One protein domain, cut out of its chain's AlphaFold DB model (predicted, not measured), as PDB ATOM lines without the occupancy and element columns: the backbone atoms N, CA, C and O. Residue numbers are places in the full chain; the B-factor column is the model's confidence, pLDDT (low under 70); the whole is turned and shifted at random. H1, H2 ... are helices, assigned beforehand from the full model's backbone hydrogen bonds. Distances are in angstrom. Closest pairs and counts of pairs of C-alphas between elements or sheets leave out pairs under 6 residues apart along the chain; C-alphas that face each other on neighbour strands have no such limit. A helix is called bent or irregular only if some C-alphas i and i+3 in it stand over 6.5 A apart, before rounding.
ATOM      1  N   ALA A  46     -13.004  28.326 -52.190       86.94
ATOM      2  CA  ALA A  46     -12.529  27.111 -52.840       86.94
ATOM      3  C   ALA A  46     -10.990  27.086 -52.833       86.94
ATOM      4  O   ALA A  46     -10.335  27.896 -53.492       86.94
ATOM      5  N   ALA A  47     -10.397  26.139 -52.100       83.31
ATOM      6  CA  ALA A  47      -8.946  26.081 -51.901       83.31
ATOM      7  C   ALA A  47      -8.164  25.865 -53.211       83.31
ATOM      8  O   ALA A  47      -7.081  26.425 -53.408       83.31
ATOM      9  N   SER A  48      -8.741  25.098 -54.140       79.81
ATOM     10  CA  SER A  48      -8.146  24.810 -55.448       79.81
ATOM     11  C   SER A  48      -7.962  26.065 -56.310       79.81
ATOM     12  O   SER A  48      -6.974  26.164 -57.032       79.81
ATOM     13  N   THR A  49      -8.849  27.060 -56.203       74.12
ATOM     14  CA  THR A  49      -8.774  28.307 -56.986       74.12
ATOM     15  C   THR A  49      -7.885  29.371 -56.351       74.12
ATOM     16  O   THR A  49      -7.196  30.092 -57.073       74.12
ATOM     17  N   THR A  50      -7.852  29.462 -55.020       64.31
ATOM     18  CA  THR A  50      -7.104  30.510 -54.302       64.31
ATOM     19  C   THR A  50      -5.594  30.386 -54.519       64.31
ATOM     20  O   THR A  50      -4.922  31.392 -54.749       64.31
ATOM     21  N   SER A  51      -5.059  29.158 -54.538       60.75
ATOM     22  CA  SER A  51      -3.630  28.915 -54.800       60.75
ATOM     23  C   SER A  51      -3.178  29.421 -56.180       60.75
ATOM     24  O   SER A  51      -2.058  29.905 -56.322       60.75
ATOM     25  N   LEU A  52      -4.061  29.373 -57.181       57.38
ATOM     26  CA  LEU A  52      -3.806  29.850 -58.544       57.38
ATOM     27  C   LEU A  52      -4.025  31.364 -58.680       57.38
ATOM     28  O   LEU A  52      -3.237  32.042 -59.337       57.38
ATOM     29  N   GLN A  53      -5.066  31.916 -58.055       58.78
ATOM     30  CA  GLN A  53      -5.409  33.338 -58.178       58.78
ATOM     31  C   GLN A  53      -4.450  34.260 -57.415       58.78
ATOM     32  O   GLN A  53      -4.125  35.336 -57.919       58.78
ATOM     33  N   HIS A  54      -3.923  33.845 -56.257       56.12
ATOM     34  CA  HIS A  54      -2.941  34.650 -55.513       56.12
ATOM     35  C   HIS A  54      -1.587  34.761 -56.220       56.12
ATOM     36  O   HIS A  54      -0.904  35.771 -56.074       56.12
ATOM     37  N   VAL A  55      -1.226  33.782 -57.054       50.19
ATOM     38  CA  VAL A  55      -0.041  33.866 -57.925       50.19
ATOM     39  C   VAL A  55      -0.242  34.896 -59.051       50.19
ATOM     40  O   VAL A  55       0.730  35.443 -59.566       50.19
ATOM     41  N   ILE A  56      -1.495  35.196 -59.419       45.56
ATOM     42  CA  ILE A  56      -1.853  36.025 -60.584       45.56
ATOM     43  C   ILE A  56      -2.307  37.441 -60.193       45.56
ATOM     44  O   ILE A  56      -2.278  38.329 -61.049       45.56
ATOM     45  N   SER A  57      -2.685  37.691 -58.930       48.94
ATOM     46  CA  SER A  57      -3.131  39.010 -58.452       48.94
ATOM     47  C   SER A  57      -1.981  40.028 -58.452       48.94
ATOM     48  O   SER A  57      -1.325  40.326 -57.459       48.94
ATOM     49  N   THR A  58      -1.741  40.544 -59.650       49.12
ATOM     50  CA  THR A  58      -0.769  41.559 -60.061       49.12
ATOM     51  C   THR A  58      -1.399  42.948 -60.081       49.12
ATOM     52  O   THR A  58      -0.796  43.890 -60.594       49.12
ATOM     53  N   ASN A  59      -2.593  43.109 -59.496       52.53
ATOM     54  CA  ASN A  59      -3.105  44.432 -59.169       52.53
ATOM     55  C   ASN A  59      -2.120  45.047 -58.179       52.53
ATOM     56  O   ASN A  59      -2.069  44.653 -57.013       52.53
ATOM     57  N   ALA A  60      -1.273  45.941 -58.689       58.47
ATOM     58  CA  ALA A  60      -0.219  46.580 -57.932       58.47
ATOM     59  C   ALA A  60      -0.841  47.203 -56.682       58.47
ATOM     60  O   ALA A  60      -1.615  48.155 -56.763       58.47
ATOM     61  N   PHE A  61      -0.546  46.610 -55.528       65.31
ATOM     62  CA  PHE A  61      -0.887  47.193 -54.247       65.31
ATOM     63  C   PHE A  61      -0.184  48.549 -54.167       65.31
ATOM     64  O   PHE A  61       1.036  48.614 -53.997       65.31
ATOM     65  N   ASP A  62      -0.946  49.625 -54.358       69.69
ATOM     66  CA  ASP A  62      -0.431  50.983 -54.242       69.69
ATOM     67  C   ASP A  62      -0.311  51.335 -52.761       69.69
ATOM     68  O   ASP A  62      -1.195  51.944 -52.156       69.69
ATOM     69  N   PHE A  63       0.786  50.875 -52.164       69.25
ATOM     70  CA  PHE A  63       1.062  51.066 -50.747       69.25
ATOM     71  C   PHE A  63       1.035  52.546 -50.362       69.25
ATOM     72  O   PHE A  63       0.526  52.872 -49.297       69.25
ATOM     73  N   LYS A  64       1.489  53.450 -51.241       71.88
ATOM     74  CA  LYS A  64       1.542  54.894 -50.962       71.88
ATOM     75  C   LYS A  64       0.160  55.509 -50.794       71.88
ATOM     76  O   LYS A  64       0.022  56.534 -50.133       71.88
ATOM     77  N   LYS A  65      -0.865  54.893 -51.387       75.69
ATOM     78  CA  LYS A  65      -2.248  55.350 -51.261       75.69
ATOM     79  C   LYS A  65      -2.849  55.032 -49.890       75.69
ATOM     80  O   LYS A  65      -3.732  55.760 -49.442       75.69
ATOM     81  N   TYR A  66      -2.415  53.950 -49.244       71.44
ATOM     82  CA  TYR A  66      -3.103  53.397 -48.071       71.44
ATOM     83  C   TYR A  66      -2.240  53.308 -46.809       71.44
ATOM     84  O   TYR A  66      -2.785  53.299 -45.706       71.44
ATOM     85  N   VAL A  67      -0.917  53.264 -46.960       78.50
ATOM     86  CA  VAL A  67       0.061  53.273 -45.872       78.50
ATOM     87  C   VAL A  67       0.843  54.587 -45.973       78.50
ATOM     88  O   VAL A  67       1.567  54.792 -46.948       78.50
ATOM     89  N   PRO A  68       0.678  55.512 -45.010       81.00
ATOM     90  CA  PRO A  68       1.167  56.883 -45.152       81.00
ATOM     91  C   PRO A  68       2.696  57.008 -45.124       81.00
ATOM     92  O   PRO A  68       3.229  58.019 -45.577       81.00
ATOM     93  N   TYR A  69       3.404  56.006 -44.601       85.06
ATOM     94  CA  TYR A  69       4.863  55.979 -44.524       85.06
ATOM     95  C   TYR A  69       5.394  54.540 -44.531       85.06
ATOM     96  O   TYR A  69       4.664  53.587 -44.262       85.06
ATOM     97  N   MET A  70       6.678  54.387 -44.854       89.94
ATOM     98  CA  MET A  70       7.389  53.115 -44.721       89.94
ATOM     99  C   MET A  70       7.920  52.979 -43.297       89.94
ATOM    100  O   MET A  70       8.362  53.969 -42.719       89.94
ATOM    101  N   LEU A  71       7.897  51.769 -42.737       91.06
ATOM    102  CA  LEU A  71       8.512  51.535 -41.432       91.06
ATOM    103  C   LEU A  71      10.036  51.653 -41.566       91.06
ATOM    104  O   LEU A  71      10.623  51.093 -42.494       91.06
ATOM    105  N   GLU A  72      10.665  52.398 -40.663       91.56
ATOM    106  CA  GLU A  72      12.105  52.668 -40.646       91.56
ATOM    107  C   GLU A  72      12.731  52.074 -39.381       91.56
ATOM    108  O   GLU A  72      12.072  52.007 -38.348       91.56
ATOM    109  N   GLU A  73      14.005  51.684 -39.458       87.44
ATOM    110  CA  GLU A  73      14.752  51.069 -38.348       87.44
ATOM    111  C   GLU A  73      14.811  51.979 -37.109       87.44
ATOM    112  O   GLU A  73      14.539  51.537 -36.007       87.44
ATOM    113  N   GLY A  74      15.011  53.290 -37.281       86.81
ATOM    114  CA  GLY A  74      14.932  54.267 -36.179       86.81
ATOM    115  C   GLY A  74      13.508  54.710 -35.806       86.81
ATOM    116  O   GLY A  74      13.309  55.787 -35.257       86.81
ATOM    117  N   LYS A  75      12.471  53.982 -36.235       90.06
ATOM    118  CA  LYS A  75      11.061  54.311 -35.950       90.06
ATOM    119  C   LYS A  75      10.223  53.061 -35.694       90.06
ATOM    120  O   LYS A  75       9.013  53.074 -35.932       90.06
ATOM    121  N   MET A  76      10.836  51.990 -35.194       90.06
ATOM    122  CA  MET A  76      10.131  50.734 -34.908       90.06
ATOM    123  C   MET A  76       9.044  50.899 -33.841       90.06
ATOM    124  O   MET A  76       8.015  50.232 -33.912       90.06
ATOM    125  N   SER A  77       9.176  51.881 -32.945       90.56
ATOM    126  CA  SER A  77       8.130  52.254 -31.984       90.56
ATOM    127  C   SER A  77       6.828  52.762 -32.635       90.56
ATOM    128  O   SER A  77       5.778  52.761 -31.995       90.56
ATOM    129  N   LEU A  78       6.848  53.139 -33.923       91.62
ATOM    130  CA  LEU A  78       5.652  53.466 -34.717       91.62
ATOM    131  C   LEU A  78       4.994  52.240 -35.367       91.62
ATOM    132  O   LEU A  78       4.040  52.396 -36.141       91.62
ATOM    133  N   PHE A  79       5.477  51.028 -35.077       91.75
ATOM    134  CA  PHE A  79       4.915  49.794 -35.612       91.75
ATOM    135  C   PHE A  79       3.404  49.655 -35.372       91.75
ATOM    136  O   PHE A  79       2.732  49.312 -36.343       91.75
ATOM    137  N   PRO A  80       2.821  49.977 -34.194       91.00
ATOM    138  CA  PRO A  80       1.374  49.856 -33.986       91.00
ATOM    139  C   PRO A  80       0.536  50.688 -34.975       91.00
ATOM    140  O   PRO A  80      -0.420  50.183 -35.573       91.00
ATOM    141  N   GLU A  81       0.913  51.951 -35.218       91.94
ATOM    142  CA  GLU A  81       0.276  52.802 -36.240       91.94
ATOM    143  C   GLU A  81       0.472  52.209 -37.640       91.94
ATOM    144  O   GLU A  81      -0.490  52.052 -38.401       91.94
ATOM    145  N   PHE A  82       1.709  51.833 -37.964       92.19
ATOM    146  CA  PHE A  82       2.073  51.304 -39.271       92.19
ATOM    147  C   PHE A  82       1.302  50.020 -39.611       92.19
ATOM    148  O   PHE A  82       0.676  49.937 -40.672       92.19
ATOM    149  N   ILE A  83       1.305  49.033 -38.711       91.75
ATOM    150  CA  ILE A  83       0.686  47.731 -38.956       91.75
ATOM    151  C   ILE A  83      -0.830  47.871 -39.075       91.75
ATOM    152  O   ILE A  83      -1.437  47.252 -39.947       91.75
ATOM    153  N   ARG A  84      -1.448  48.787 -38.319       89.25
ATOM    154  CA  ARG A  84      -2.870  49.118 -38.470       89.25
ATOM    155  C   ARG A  84      -3.202  49.650 -39.868       89.25
ATOM    156  O   ARG A  84      -4.221  49.251 -40.436       89.25
ATOM    157  N   TYR A  85      -2.382  50.540 -40.432       89.69
ATOM    158  CA  TYR A  85      -2.571  51.020 -41.808       89.69
ATOM    159  C   TYR A  85      -2.347  49.912 -42.834       89.69
ATOM    160  O   TYR A  85      -3.174  49.724 -43.731       89.69
ATOM    161  N   PHE A  86      -1.271  49.145 -42.672       91.50
ATOM    162  CA  PHE A  86      -0.954  48.026 -43.546       91.50
ATOM    163  C   PHE A  86      -2.086  46.996 -43.593       91.50
ATOM    164  O   PHE A  86      -2.532  46.633 -44.679       91.50
ATOM    165  N   MET A  87      -2.600  46.562 -42.439       90.50
ATOM    166  CA  MET A  87      -3.667  45.565 -42.379       90.50
ATOM    167  C   MET A  87      -4.939  46.065 -43.059       90.50
ATOM    168  O   MET A  87      -5.478  45.361 -43.907       90.50
ATOM    169  N   LYS A  88      -5.373  47.306 -42.793       86.69
ATOM    170  CA  LYS A  88      -6.519  47.911 -43.500       86.69
ATOM    171  C   LYS A  88      -6.329  47.885 -45.015       86.69
ATOM    172  O   LYS A  88      -7.256  47.562 -45.751       86.69
ATOM    173  N   ALA A  89      -5.130  48.226 -45.479       88.12
ATOM    174  CA  ALA A  89      -4.797  48.223 -46.892       88.12
ATOM    175  C   ALA A  89      -4.809  46.803 -47.482       88.12
ATOM    176  O   ALA A  89      -5.369  46.580 -48.555       88.12
ATOM    177  N   PHE A  90      -4.230  45.836 -46.769       88.88
ATOM    178  CA  PHE A  90      -4.154  44.442 -47.189       88.88
ATOM    179  C   PHE A  90      -5.536  43.786 -47.269       88.88
ATOM    180  O   PHE A  90      -5.829  43.110 -48.255       88.88
ATOM    181  N   MET A  91      -6.412  44.061 -46.296       88.88
ATOM    182  CA  MET A  91      -7.804  43.597 -46.269       88.88
ATOM    183  C   MET A  91      -8.592  44.009 -47.517       88.88
ATOM    184  O   MET A  91      -9.461  43.272 -47.964       88.88
ATOM    185  N   MET A  92      -8.288  45.167 -48.110       85.38
ATOM    186  CA  MET A  92      -8.980  45.652 -49.310       85.38
ATOM    187  C   MET A  92      -8.549  44.945 -50.607       85.38
ATOM    188  O   MET A  92      -9.143  45.203 -51.653       85.38
ATOM    189  N   LYS A  93      -7.524  44.078 -50.579       84.81
ATOM    190  CA  LYS A  93      -7.036  43.380 -51.784       84.81
ATOM    191  C   LYS A  93      -7.961  42.241 -52.229       84.81
ATOM    192  O   LYS A  93      -8.121  42.044 -53.431       84.81
ATOM    193  N   SER A  94      -8.523  41.480 -51.290       86.62
ATOM    194  CA  SER A  94      -9.416  40.345 -51.564       86.62
ATOM    195  C   SER A  94     -10.201  39.935 -50.315       86.62
ATOM    196  O   SER A  94      -9.853  40.317 -49.196       86.62
ATOM    197  N   ASN A  95     -11.241  39.119 -50.497       86.44
ATOM    198  CA  ASN A  95     -12.017  38.576 -49.379       86.44
ATOM    199  C   ASN A  95     -11.183  37.613 -48.524       86.44
ATOM    200  O   ASN A  95     -11.347  37.577 -47.307       86.44
ATOM    201  N   GLU A  96     -10.265  36.868 -49.138       89.69
ATOM    202  CA  GLU A  96      -9.318  35.996 -48.447       89.69
ATOM    203  C   GLU A  96      -8.372  36.808 -47.562       89.69
ATOM    204  O   GLU A  96      -8.170  36.457 -46.402       89.69
ATOM    205  N   ASN A  97      -7.848  37.931 -48.064       89.88
ATOM    206  CA  ASN A  97      -6.979  38.817 -47.291       89.88
ATOM    207  C   ASN A  97      -7.739  39.490 -46.145       89.88
ATOM    208  O   ASN A  97      -7.213  39.608 -45.039       89.88
ATOM    209  N   MET A  98      -8.990  39.893 -46.390       87.69
ATOM    210  CA  MET A  98      -9.879  40.395 -45.347       87.69
ATOM    211  C   MET A  98     -10.089  39.352 -44.244       87.69
ATOM    212  O   MET A  98      -9.875  39.654 -43.072       87.69
ATOM    213  N   ALA A  99     -10.453  38.123 -44.617       88.88
ATOM    214  CA  ALA A  99     -10.672  37.030 -43.677       88.88
ATOM    215  C   ALA A  99      -9.392  36.664 -42.908       88.88
ATOM    216  O   ALA A  99      -9.453  36.453 -41.699       88.88
ATOM    217  N   TYR A 100      -8.237  36.656 -43.578       91.12
ATOM    218  CA  TYR A 100      -6.939  36.388 -42.959       91.12
ATOM    219  C   TYR A 100      -6.573  37.427 -41.898       91.12
ATOM    220  O   TYR A 100      -5.992  37.077 -40.878       91.12
ATOM    221  N   CYS A 101      -6.914  38.698 -42.109       89.38
ATOM    222  CA  CYS A 101      -6.684  39.729 -41.105       89.38
ATOM    223  C   CYS A 101      -7.670  39.638 -39.937       89.38
ATOM    224  O   CYS A 101      -7.256  39.848 -38.808       89.38
ATOM    225  N   VAL A 102      -8.947  39.338 -40.189       86.00
ATOM    226  CA  VAL A 102     -10.015  39.425 -39.174       86.00
ATOM    227  C   VAL A 102     -10.096  38.198 -38.269       86.00
ATOM    228  O   VAL A 102     -10.338  38.344 -37.075       86.00
ATOM    229  N   TYR A 103      -9.938  36.998 -38.823       86.88
ATOM    230  CA  TYR A 103     -10.166  35.753 -38.089       86.88
ATOM    231  C   TYR A 103      -8.870  35.168 -37.544       86.88
ATOM    232  O   TYR A 103      -7.815  35.297 -38.166       86.88
ATOM    233  N   ASP A 104      -8.935  34.464 -36.415       88.19
ATOM    234  CA  ASP A 104      -7.814  33.659 -35.930       88.19
ATOM    235  C   ASP A 104      -7.402  32.586 -36.967       88.19
ATOM    236  O   ASP A 104      -8.114  32.305 -37.937       88.19
ATOM    237  N   ALA A 105      -6.215  32.001 -36.795       87.56
ATOM    238  CA  ALA A 105      -5.640  31.092 -37.786       87.56
ATOM    239  C   ALA A 105      -6.464  29.805 -37.993       87.56
ATOM    240  O   ALA A 105      -6.472  29.254 -39.100       87.56
ATOM    241  N   GLU A 106      -7.139  29.316 -36.951       89.12
ATOM    242  CA  GLU A 106      -7.966  28.112 -37.022       89.12
ATOM    243  C   GLU A 106      -9.267  28.409 -37.766       89.12
ATOM    244  O   GLU A 106      -9.587  27.724 -38.744       89.12
ATOM    245  N   THR A 107      -9.951  29.488 -37.382       90.44
ATOM    246  CA  THR A 107     -11.173  29.951 -38.040       90.44
ATOM    247  C   THR A 107     -10.919  30.256 -39.513       90.44
ATOM    248  O   THR A 107     -11.637  29.739 -40.365       90.44
ATOM    249  N   PHE A 108      -9.861  31.008 -39.842       90.12
ATOM    250  CA  PHE A 108      -9.504  31.334 -41.227       90.12
ATOM    251  C   PHE A 108      -9.287  30.078 -42.082       90.12
ATOM    252  O   PHE A 108      -9.819  29.974 -43.188       90.12
ATOM    253  N   ARG A 109      -8.553  29.088 -41.558       92.06
ATOM    254  CA  ARG A 109      -8.346  27.805 -42.243       92.06
ATOM    255  C   ARG A 109      -9.668  27.069 -42.474       92.06
ATOM    256  O   ARG A 109      -9.840  26.456 -43.526       92.06
ATOM    257  N   GLY A 110     -10.591  27.140 -41.515       91.25
ATOM    258  CA  GLY A 110     -11.918  26.525 -41.587       91.25
ATOM    259  C   GLY A 110     -12.832  27.087 -42.684       91.25
ATOM    260  O   GLY A 110     -13.784  26.407 -43.073       91.25
ATOM    261  N   LEU A 111     -12.533  28.278 -43.219       91.00
ATOM    262  CA  LEU A 111     -13.292  28.904 -44.311       91.00
ATOM    263  C   LEU A 111     -13.008  28.272 -45.684       91.00
ATOM    264  O   LEU A 111     -13.753  28.503 -46.636       91.00
ATOM    265  N   PHE A 112     -11.946  27.474 -45.815       92.06
ATOM    266  CA  PHE A 112     -11.591  26.838 -47.081       92.06
ATOM    267  C   PHE A 112     -12.260  25.469 -47.258       92.06
ATOM    268  O   PHE A 112     -12.281  24.627 -46.358       92.06
ATOM    269  N   ARG A 113     -12.759  25.214 -48.470       93.19
ATOM    270  CA  ARG A 113     -13.306  23.926 -48.915       93.19
ATOM    271  C   ARG A 113     -12.367  23.280 -49.932       93.19
ATOM    272  O   ARG A 113     -11.945  23.926 -50.889       93.19
ATOM    273  N   GLY A 114     -12.052  22.003 -49.720       91.56
ATOM    274  CA  GLY A 114     -11.147  21.223 -50.563       91.56
ATOM    275  C   GLY A 114     -10.493  20.078 -49.796       91.56
ATOM    276  O   GLY A 114     -10.846  19.793 -48.649       91.56
ATOM    277  N   THR A 115      -9.529  19.423 -50.432       93.62
ATOM    278  CA  THR A 115      -8.633  18.474 -49.761       93.62
ATOM    279  C   THR A 115      -7.749  19.191 -48.740       93.62
ATOM    280  O   THR A 115      -7.519  20.401 -48.818       93.62
ATOM    281  N   LYS A 116      -7.219  18.446 -47.766       93.25
ATOM    282  CA  LYS A 116      -6.345  19.012 -46.728       93.25
ATOM    283  C   LYS A 116      -5.108  19.672 -47.343       93.25
ATOM    284  O   LYS A 116      -4.684  20.732 -46.890       93.25
ATOM    285  N   GLU A 117      -4.555  19.058 -48.380       93.75
ATOM    286  CA  GLU A 117      -3.386  19.528 -49.113       93.75
ATOM    287  C   GLU A 117      -3.678  20.852 -49.832       93.75
ATOM    288  O   GLU A 117      -2.896  21.796 -49.714       93.75
ATOM    289  N   GLU A 118      -4.824  20.963 -50.511       91.94
ATOM    290  CA  GLU A 118      -5.244  22.206 -51.172       91.94
ATOM    291  C   GLU A 118      -5.442  23.341 -50.166       91.94
ATOM    292  O   GLU A 118      -4.986  24.456 -50.406       91.94
ATOM    293  N   VAL A 119      -6.077  23.061 -49.022       92.62
ATOM    294  CA  VAL A 119      -6.293  24.061 -47.964       92.62
ATOM    295  C   VAL A 119      -4.960  24.580 -47.425       92.62
ATOM    296  O   VAL A 119      -4.780  25.788 -47.286       92.62
ATOM    297  N   VAL A 120      -3.997  23.690 -47.161       93.44
ATOM    298  CA  VAL A 120      -2.655  24.085 -46.699       93.44
ATOM    299  C   VAL A 120      -1.961  24.985 -47.723       93.44
ATOM    300  O   VAL A 120      -1.364  25.994 -47.346       93.44
ATOM    301  N   LEU A 121      -2.050  24.651 -49.012       92.00
ATOM    302  CA  LEU A 121      -1.461  25.461 -50.079       92.00
ATOM    303  C   LEU A 121      -2.149  26.824 -50.220       92.00
ATOM    304  O   LEU A 121      -1.459  27.826 -50.396       92.00
ATOM    305  N   ALA A 122      -3.479  26.877 -50.113       91.88
ATOM    306  CA  ALA A 122      -4.246  28.117 -50.183       91.88
ATOM    307  C   ALA A 122      -3.907  29.064 -49.023       91.88
ATOM    308  O   ALA A 122      -3.588  30.228 -49.260       91.88
ATOM    309  N   VAL A 123      -3.882  28.557 -47.784       92.88
ATOM    310  CA  VAL A 123      -3.488  29.345 -46.603       92.88
ATOM    311  C   VAL A 123      -2.062  29.870 -46.761       92.88
ATOM    312  O   VAL A 123      -1.829  31.068 -46.613       92.88
ATOM    313  N   LYS A 124      -1.118  29.003 -47.151       92.69
ATOM    314  CA  LYS A 124       0.278  29.403 -47.373       92.69
ATOM    315  C   LYS A 124       0.403  30.478 -48.456       92.69
ATOM    316  O   LYS A 124       1.240  31.367 -48.332       92.69
ATOM    317  N   ALA A 125      -0.403  30.419 -49.515       91.94
ATOM    318  CA  ALA A 125      -0.391  31.437 -50.564       91.94
ATOM    319  C   ALA A 125      -0.794  32.820 -50.024       91.94
ATOM    320  O   ALA A 125      -0.128  33.808 -50.334       91.94
ATOM    321  N   VAL A 126      -1.822  32.885 -49.170       92.69
ATOM    322  CA  VAL A 126      -2.258  34.134 -48.524       92.69
ATOM    323  C   VAL A 126      -1.200  34.649 -47.542       92.69
ATOM    324  O   VAL A 126      -0.859  35.830 -47.574       92.69
ATOM    325  N   GLU A 127      -0.606  33.772 -46.729       94.06
ATOM    326  CA  GLU A 127       0.485  34.135 -45.808       94.06
ATOM    327  C   GLU A 127       1.715  34.684 -46.546       94.06
ATOM    328  O   GLU A 127       2.319  35.670 -46.118       94.06
ATOM    329  N   MET A 128       2.075  34.078 -47.681       92.44
ATOM    330  CA  MET A 128       3.175  34.552 -48.520       92.44
ATOM    331  C   MET A 128       2.856  35.896 -49.184       92.44
ATOM    332  O   MET A 128       3.746  36.747 -49.255       92.44
ATOM    333  N   ASP A 129       1.617  36.122 -49.640       91.44
ATOM    334  CA  ASP A 129       1.184  37.430 -50.160       91.44
ATOM    335  C   ASP A 129       1.253  38.505 -49.069       91.44
ATOM    336  O   ASP A 129       1.785  39.593 -49.307       91.44
ATOM    337  N   PHE A 130       0.790  38.190 -47.858       92.75
ATOM    338  CA  PHE A 130       0.887  39.075 -46.699       92.75
ATOM    339  C   PHE A 130       2.342  39.435 -46.401       92.75
ATOM    340  O   PHE A 130       2.693  40.614 -46.425       92.75
ATOM    341  N   SER A 131       3.204  38.431 -46.218       93.50
ATOM    342  CA  SER A 131       4.625  38.634 -45.916       93.50
ATOM    343  C   SER A 131       5.317  39.450 -47.008       93.50
ATOM    344  O   SER A 131       6.046  40.392 -46.715       93.50
ATOM    345  N   THR A 132       5.080  39.119 -48.279       91.38
ATOM    346  CA  THR A 132       5.710  39.815 -49.411       91.38
ATOM    347  C   THR A 132       5.216  41.256 -49.525       91.38
ATOM    348  O   THR A 132       6.004  42.159 -49.811       91.38
ATOM    349  N   THR A 133       3.922  41.499 -49.296       90.44
ATOM    350  CA  THR A 133       3.346  42.850 -49.344       90.44
ATOM    351  C   THR A 133       3.848  43.697 -48.172       90.44
ATOM    352  O   THR A 133       4.216  44.853 -48.377       90.44
ATOM    353  N   LEU A 134       3.922  43.124 -46.967       91.44
ATOM    354  CA  LEU A 134       4.443  43.797 -45.779       91.44
ATOM    355  C   LEU A 134       5.903  44.200 -45.964       91.44
ATOM    356  O   LEU A 134       6.263  45.348 -45.726       91.44
ATOM    357  N   PHE A 135       6.728  43.278 -46.452       91.12
ATOM    358  CA  PHE A 135       8.155  43.508 -46.634       91.12
ATOM    359  C   PHE A 135       8.442  44.651 -47.619       91.12
ATOM    360  O   PHE A 135       9.367  45.430 -47.423       91.12
ATOM    361  N   ARG A 136       7.592  44.842 -48.639       88.62
ATOM    362  CA  ARG A 136       7.673  46.006 -49.546       88.62
ATOM    363  C   ARG A 136       7.378  47.343 -48.862       88.62
ATOM    364  O   ARG A 136       7.745  48.382 -49.401       88.62
ATOM    365  N   CYS A 137       6.705  47.323 -47.714       90.19
ATOM    366  CA  CYS A 137       6.386  48.508 -46.922       90.19
ATOM    367  C   CYS A 137       7.483  48.844 -45.893       90.19
ATOM    368  O   CYS A 137       7.402  49.883 -45.238       90.19
ATOM    369  N   PHE A 138       8.503  47.995 -45.750       91.94
ATOM    370  CA  PHE A 138       9.679  48.262 -44.923       91.94
ATOM    371  C   PHE A 138      10.706  49.092 -45.684       91.94
ATOM    372  O   PHE A 138      10.860  48.930 -46.897       91.94
ATOM    373  N   SER A 139      11.438  49.954 -44.975       92.69
ATOM    374  CA  SER A 139      12.606  50.648 -45.521       92.69
ATOM    375  C   SER A 139      13.646  49.645 -46.048       92.69
ATOM    376  O   SER A 139      13.699  48.508 -45.574       92.69
ATOM    377  N   PRO A 140      14.512  50.032 -47.004       93.44
ATOM    378  CA  PRO A 140      15.554  49.137 -47.512       93.44
ATOM    379  C   PRO A 140      16.462  48.549 -46.422       93.44
ATOM    380  O   PRO A 140      16.881  47.403 -46.541       93.44
ATOM    381  N   ALA A 141      16.730  49.307 -45.353       93.06
ATOM    382  CA  ALA A 141      17.516  48.836 -44.213       93.06
ATOM    383  C   ALA A 141      16.796  47.700 -43.470       93.06
ATOM    384  O   ALA A 141      17.347  46.613 -43.333       93.06
ATOM    385  N   LEU A 142      15.522  47.903 -43.112       91.88
ATOM    386  CA  LEU A 142      14.705  46.870 -42.471       91.88
ATOM    387  C   LEU A 142      14.499  45.642 -43.358       91.88
ATOM    388  O   LEU A 142      14.460  44.517 -42.861       91.88
ATOM    389  N   GLN A 143      14.369  45.840 -44.672       93.31
ATOM    390  CA  GLN A 143      14.325  44.724 -45.609       93.31
ATOM    391  C   GLN A 143      15.600  43.883 -45.497       93.31
ATOM    392  O   GLN A 143      15.513  42.666 -45.390       93.31
ATOM    393  N   GLU A 144      16.785  44.489 -45.458       93.75
ATOM    394  CA  GLU A 144      18.015  43.706 -45.306       93.75
ATOM    395  C   GLU A 144      18.078  42.993 -43.945       93.75
ATOM    396  O   GLU A 144      18.358  41.792 -43.913       93.75
ATOM    397  N   THR A 145      17.713  43.670 -42.849       91.38
ATOM    398  CA  THR A 145      17.670  43.087 -41.493       91.38
ATOM    399  C   THR A 145      16.776  41.844 -41.426       91.38
ATOM    400  O   THR A 145      17.169  40.811 -40.882       91.38
ATOM    401  N   TYR A 146      15.597  41.895 -42.051       91.25
ATOM    402  CA  TYR A 146      14.596  40.824 -41.988       91.25
ATOM    403  C   TYR A 146      14.523  39.955 -43.252       91.25
ATOM    404  O   TYR A 146      13.566  39.205 -43.438       91.25
ATOM    405  N   ARG A 147      15.530  39.993 -44.132       90.88
ATOM    406  CA  ARG A 147      15.500  39.346 -45.460       90.88
ATOM    407  C   ARG A 147      15.204  37.847 -45.456       90.88
ATOM    408  O   ARG A 147      14.622  37.328 -46.406       90.88
ATOM    409  N   GLY A 148      15.625  37.144 -44.408       89.81
ATOM    410  CA  GLY A 148      15.393  35.705 -44.245       89.81
ATOM    411  C   GLY A 148      14.043  35.341 -43.623       89.81
ATOM    412  O   GLY A 148      13.754  34.156 -43.455       89.81
ATOM    413  N   TRP A 149      13.231  36.326 -43.239       92.81
ATOM    414  CA  TRP A 149      12.003  36.095 -42.492       92.81
ATOM    415  C   TRP A 149      10.799  35.931 -43.415       92.81
ATOM    416  O   TRP A 149      10.656  36.602 -44.433       92.81
ATOM    417  N   THR A 150       9.885  35.050 -43.013       92.94
ATOM    418  CA  THR A 150       8.522  35.011 -43.551       92.94
ATOM    419  C   THR A 150       7.612  35.643 -42.511       92.94
ATOM    420  O   THR A 150       7.268  35.007 -41.523       92.94
ATOM    421  N   LEU A 151       7.268  36.914 -42.690       91.25
ATOM    422  CA  LEU A 151       6.506  37.704 -41.726       91.25
ATOM    423  C   LEU A 151       5.010  37.393 -41.848       91.25
ATOM    424  O   LEU A 151       4.236  38.182 -42.387       91.25
ATOM    425  N   THR A 152       4.606  36.210 -41.383       91.56
ATOM    426  CA  THR A 152       3.187  35.859 -41.219       91.56
ATOM    427  C   THR A 152       2.573  36.649 -40.062       91.56
ATOM    428  O   THR A 152       3.292  37.223 -39.244       91.56
ATOM    429  N   ARG A 153       1.238  36.650 -39.945       88.50
ATOM    430  CA  ARG A 153       0.555  37.361 -38.855       88.50
ATOM    431  C   ARG A 153       1.000  36.830 -37.492       88.50
ATOM    432  O   ARG A 153       1.389  37.608 -36.634       88.50
ATOM    433  N   SER A 154       1.062  35.506 -37.349       87.25
ATOM    434  CA  SER A 154       1.547  34.866 -36.123       87.25
ATOM    435  C   SER A 154       2.980  35.279 -35.778       87.25
ATOM    436  O   SER A 154       3.269  35.547 -34.616       87.25
ATOM    437  N   ILE A 155       3.877  35.378 -36.765       89.94
ATOM    438  CA  ILE A 155       5.258  35.824 -36.529       89.94
ATOM    439  C   ILE A 155       5.298  37.302 -36.129       89.94
ATOM    440  O   ILE A 155       6.098  37.653 -35.262       89.94
ATOM    441  N   LEU A 156       4.435  38.143 -36.707       88.62
ATOM    442  CA  LEU A 156       4.324  39.546 -36.314       88.62
ATOM    443  C   LEU A 156       3.861  39.716 -34.870       88.62
ATOM    444  O   LEU A 156       4.506  40.428 -34.111       88.62
ATOM    445  N   GLU A 157       2.778  39.033 -34.507       81.88
ATOM    446  CA  GLU A 157       2.132  39.123 -33.193       81.88
ATOM    447  C   GLU A 157       2.986  38.513 -32.069       81.88
ATOM    448  O   GLU A 157       2.800  38.845 -30.904       81.88
ATOM    449  N   THR A 158       3.945  37.642 -32.404       83.44
ATOM    450  CA  THR A 158       4.793  36.960 -31.416       83.44
ATOM    451  C   THR A 158       6.241  37.441 -31.462       83.44
ATOM    452  O   THR A 158       6.689  38.195 -30.602       83.44
ATOM    453  N   ARG A 159       7.000  36.987 -32.460       87.56
ATOM    454  CA  ARG A 159       8.456  37.121 -32.498       87.56
ATOM    455  C   ARG A 159       8.905  38.511 -32.926       87.56
ATOM    456  O   ARG A 159       9.788  39.068 -32.292       87.56
ATOM    457  N   PHE A 160       8.309  39.052 -33.986       86.81
ATOM    458  CA  PHE A 160       8.663  40.384 -34.473       86.81
ATOM    459  C   PHE A 160       8.304  41.445 -33.433       86.81
ATOM    460  O   PHE A 160       9.126  42.296 -33.131       86.81
ATOM    461  N   HIS A 161       7.109  41.351 -32.835       82.75
ATOM    462  CA  HIS A 161       6.710  42.244 -31.751       82.75
ATOM    463  C   HIS A 161       7.696  42.193 -30.575       82.75
ATOM    464  O   HIS A 161       8.100  43.234 -30.073       82.75
ATOM    465  N   ALA A 162       8.139  41.001 -30.163       83.69
ATOM    466  CA  ALA A 162       9.140  40.881 -29.105       83.69
ATOM    467  C   ALA A 162      10.468  41.577 -29.458       83.69
ATOM    468  O   ALA A 162      11.047  42.224 -28.598       83.69
ATOM    469  N   GLU A 163      10.919  41.482 -30.710       84.69
ATOM    470  CA  GLU A 163      12.176  42.088 -31.169       84.69
ATOM    471  C   GLU A 163      12.116  43.622 -31.180       84.69
ATOM    472  O   GLU A 163      13.050  44.282 -30.739       84.69
ATOM    473  N   ILE A 164      10.990  44.199 -31.602       83.88
ATOM    474  CA  ILE A 164      10.836  45.661 -31.674       83.88
ATOM    475  C   ILE A 164      10.553  46.311 -30.317       83.88
ATOM    476  O   ILE A 164      10.777  47.507 -30.151       83.88
ATOM    477  N   MET A 165      10.037  45.549 -29.349       74.25
ATOM    478  CA  MET A 165       9.750  46.057 -28.004       74.25
ATOM    479  C   MET A 165      11.021  46.392 -27.222       74.25
ATOM    480  O   MET A 165      10.984  47.254 -26.343       74.25
ATOM    481  N   ASP A 166      12.135  45.743 -27.555       70.69
ATOM    482  CA  ASP A 166      13.439  46.029 -26.956       70.69
ATOM    483  C   ASP A 166      14.035  47.349 -27.494       70.69
ATOM    484  O   ASP A 166      14.831  48.004 -26.818       70.69
ATOM    485  N   GLU A 167      13.587  47.803 -28.668       66.81
ATOM    486  CA  GLU A 167      13.993  49.045 -29.336       66.81
ATOM    487  C   GLU A 167      12.996  50.182 -29.044       66.81
ATOM    488  O   GLU A 167      12.369  50.766 -29.932       66.81
TER     489      GLU A 167
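AT A GLANCE: This is residues 46 to 167 of the 340 residues of an uncharacterized protein of Metschnikowia aff. pulcherrima (UniProt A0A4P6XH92). An elongated assembly of helices is built around one long helix, H6, which runs along much of its length: H1 lies side by side with H6, H4 crosses it, and the kinked H3 meets the last part of H6 at a steep angle. H2 packs on H3, H7 lies beyond the last residue of H6, and H8 reaches the first part of H3 with its last turn. The printed part has 122 residues with eight named helices, H1 to H8 in chain order, and no named strand; the class is all helix. The whole is compact, with a radius of gyration of the C-alphas of 14.7 A, and spans 45 by 28 by 24 A.

IN THESE COORDINATES: H6, residues 116 to 135, is the longest helix, 28.5 A from C-alpha 116 at (-6.345, 19.012, -46.728) to C-alpha 135 at (8.155, 43.508, -46.634). H3, residues 73 to 91, measures 25.0 A; it has a kink of 70 degrees near residue 80 and is irregular, with C-alphas 74 and 77 8.2 A apart. H8, residues 153 to 165, measures 16.7 A, ends at C-alpha 165 (9.750, 46.057, -28.004), and is only just irregular, with C-alphas 157 and 160 6.8 A apart. H1, residues 47 to 56, measures 15.0 A. The shorter helices are H2, residues 63 to 66; H4, 95 to 102; H5, 105 to 110; and H7, 140 to 145.

HOW THE PARTS SIT: H1 and H6 touch at a shallow tilt of 28 degrees, the same way, closest at C-alphas 51 and 122, 4.7 A. H4 touches residues 126 to 130 of H6, about perpendicular at 74 degrees; C-alphas 97 and 126 are closest, 6.8 A. H3 and H6 only just touch, with 3 pairs of C-alphas within 8 A, closest Phe 86 and Leu 134, 7.2 A. H3 touches H4 at C-alphas 91 and 98, 3.9 A, and H2 at C-alphas 89 and 66, 5.6 A. H3 and H8 only just touch, with 3 pairs within 8 A, closest C-alphas 76 and 164, 6.1 A. H5 is near H4 and H6, and H7 is near H3, with C-alphas 142 and 73 closest, 5.9 A. H1 and H8 are apart. In H4, H5, H6 and H7 every O i to N i+4 pair is within hydrogen-bond range; H3 has 10 of 15, H8 7 of 9, and H1 2 of 6, beside 3 of 7 O i to N i+3 pairs, while H2 is too short for an O i to N i+4 pair.

THE WHOLE: The C-alphas of Gly 74 and Thr 115 are farthest apart, 45.0 A. The printed part has no cut, and no link is long. Mean pLDDT of the printed part is 85.0; residues 50 to 63 and 167 are under 70.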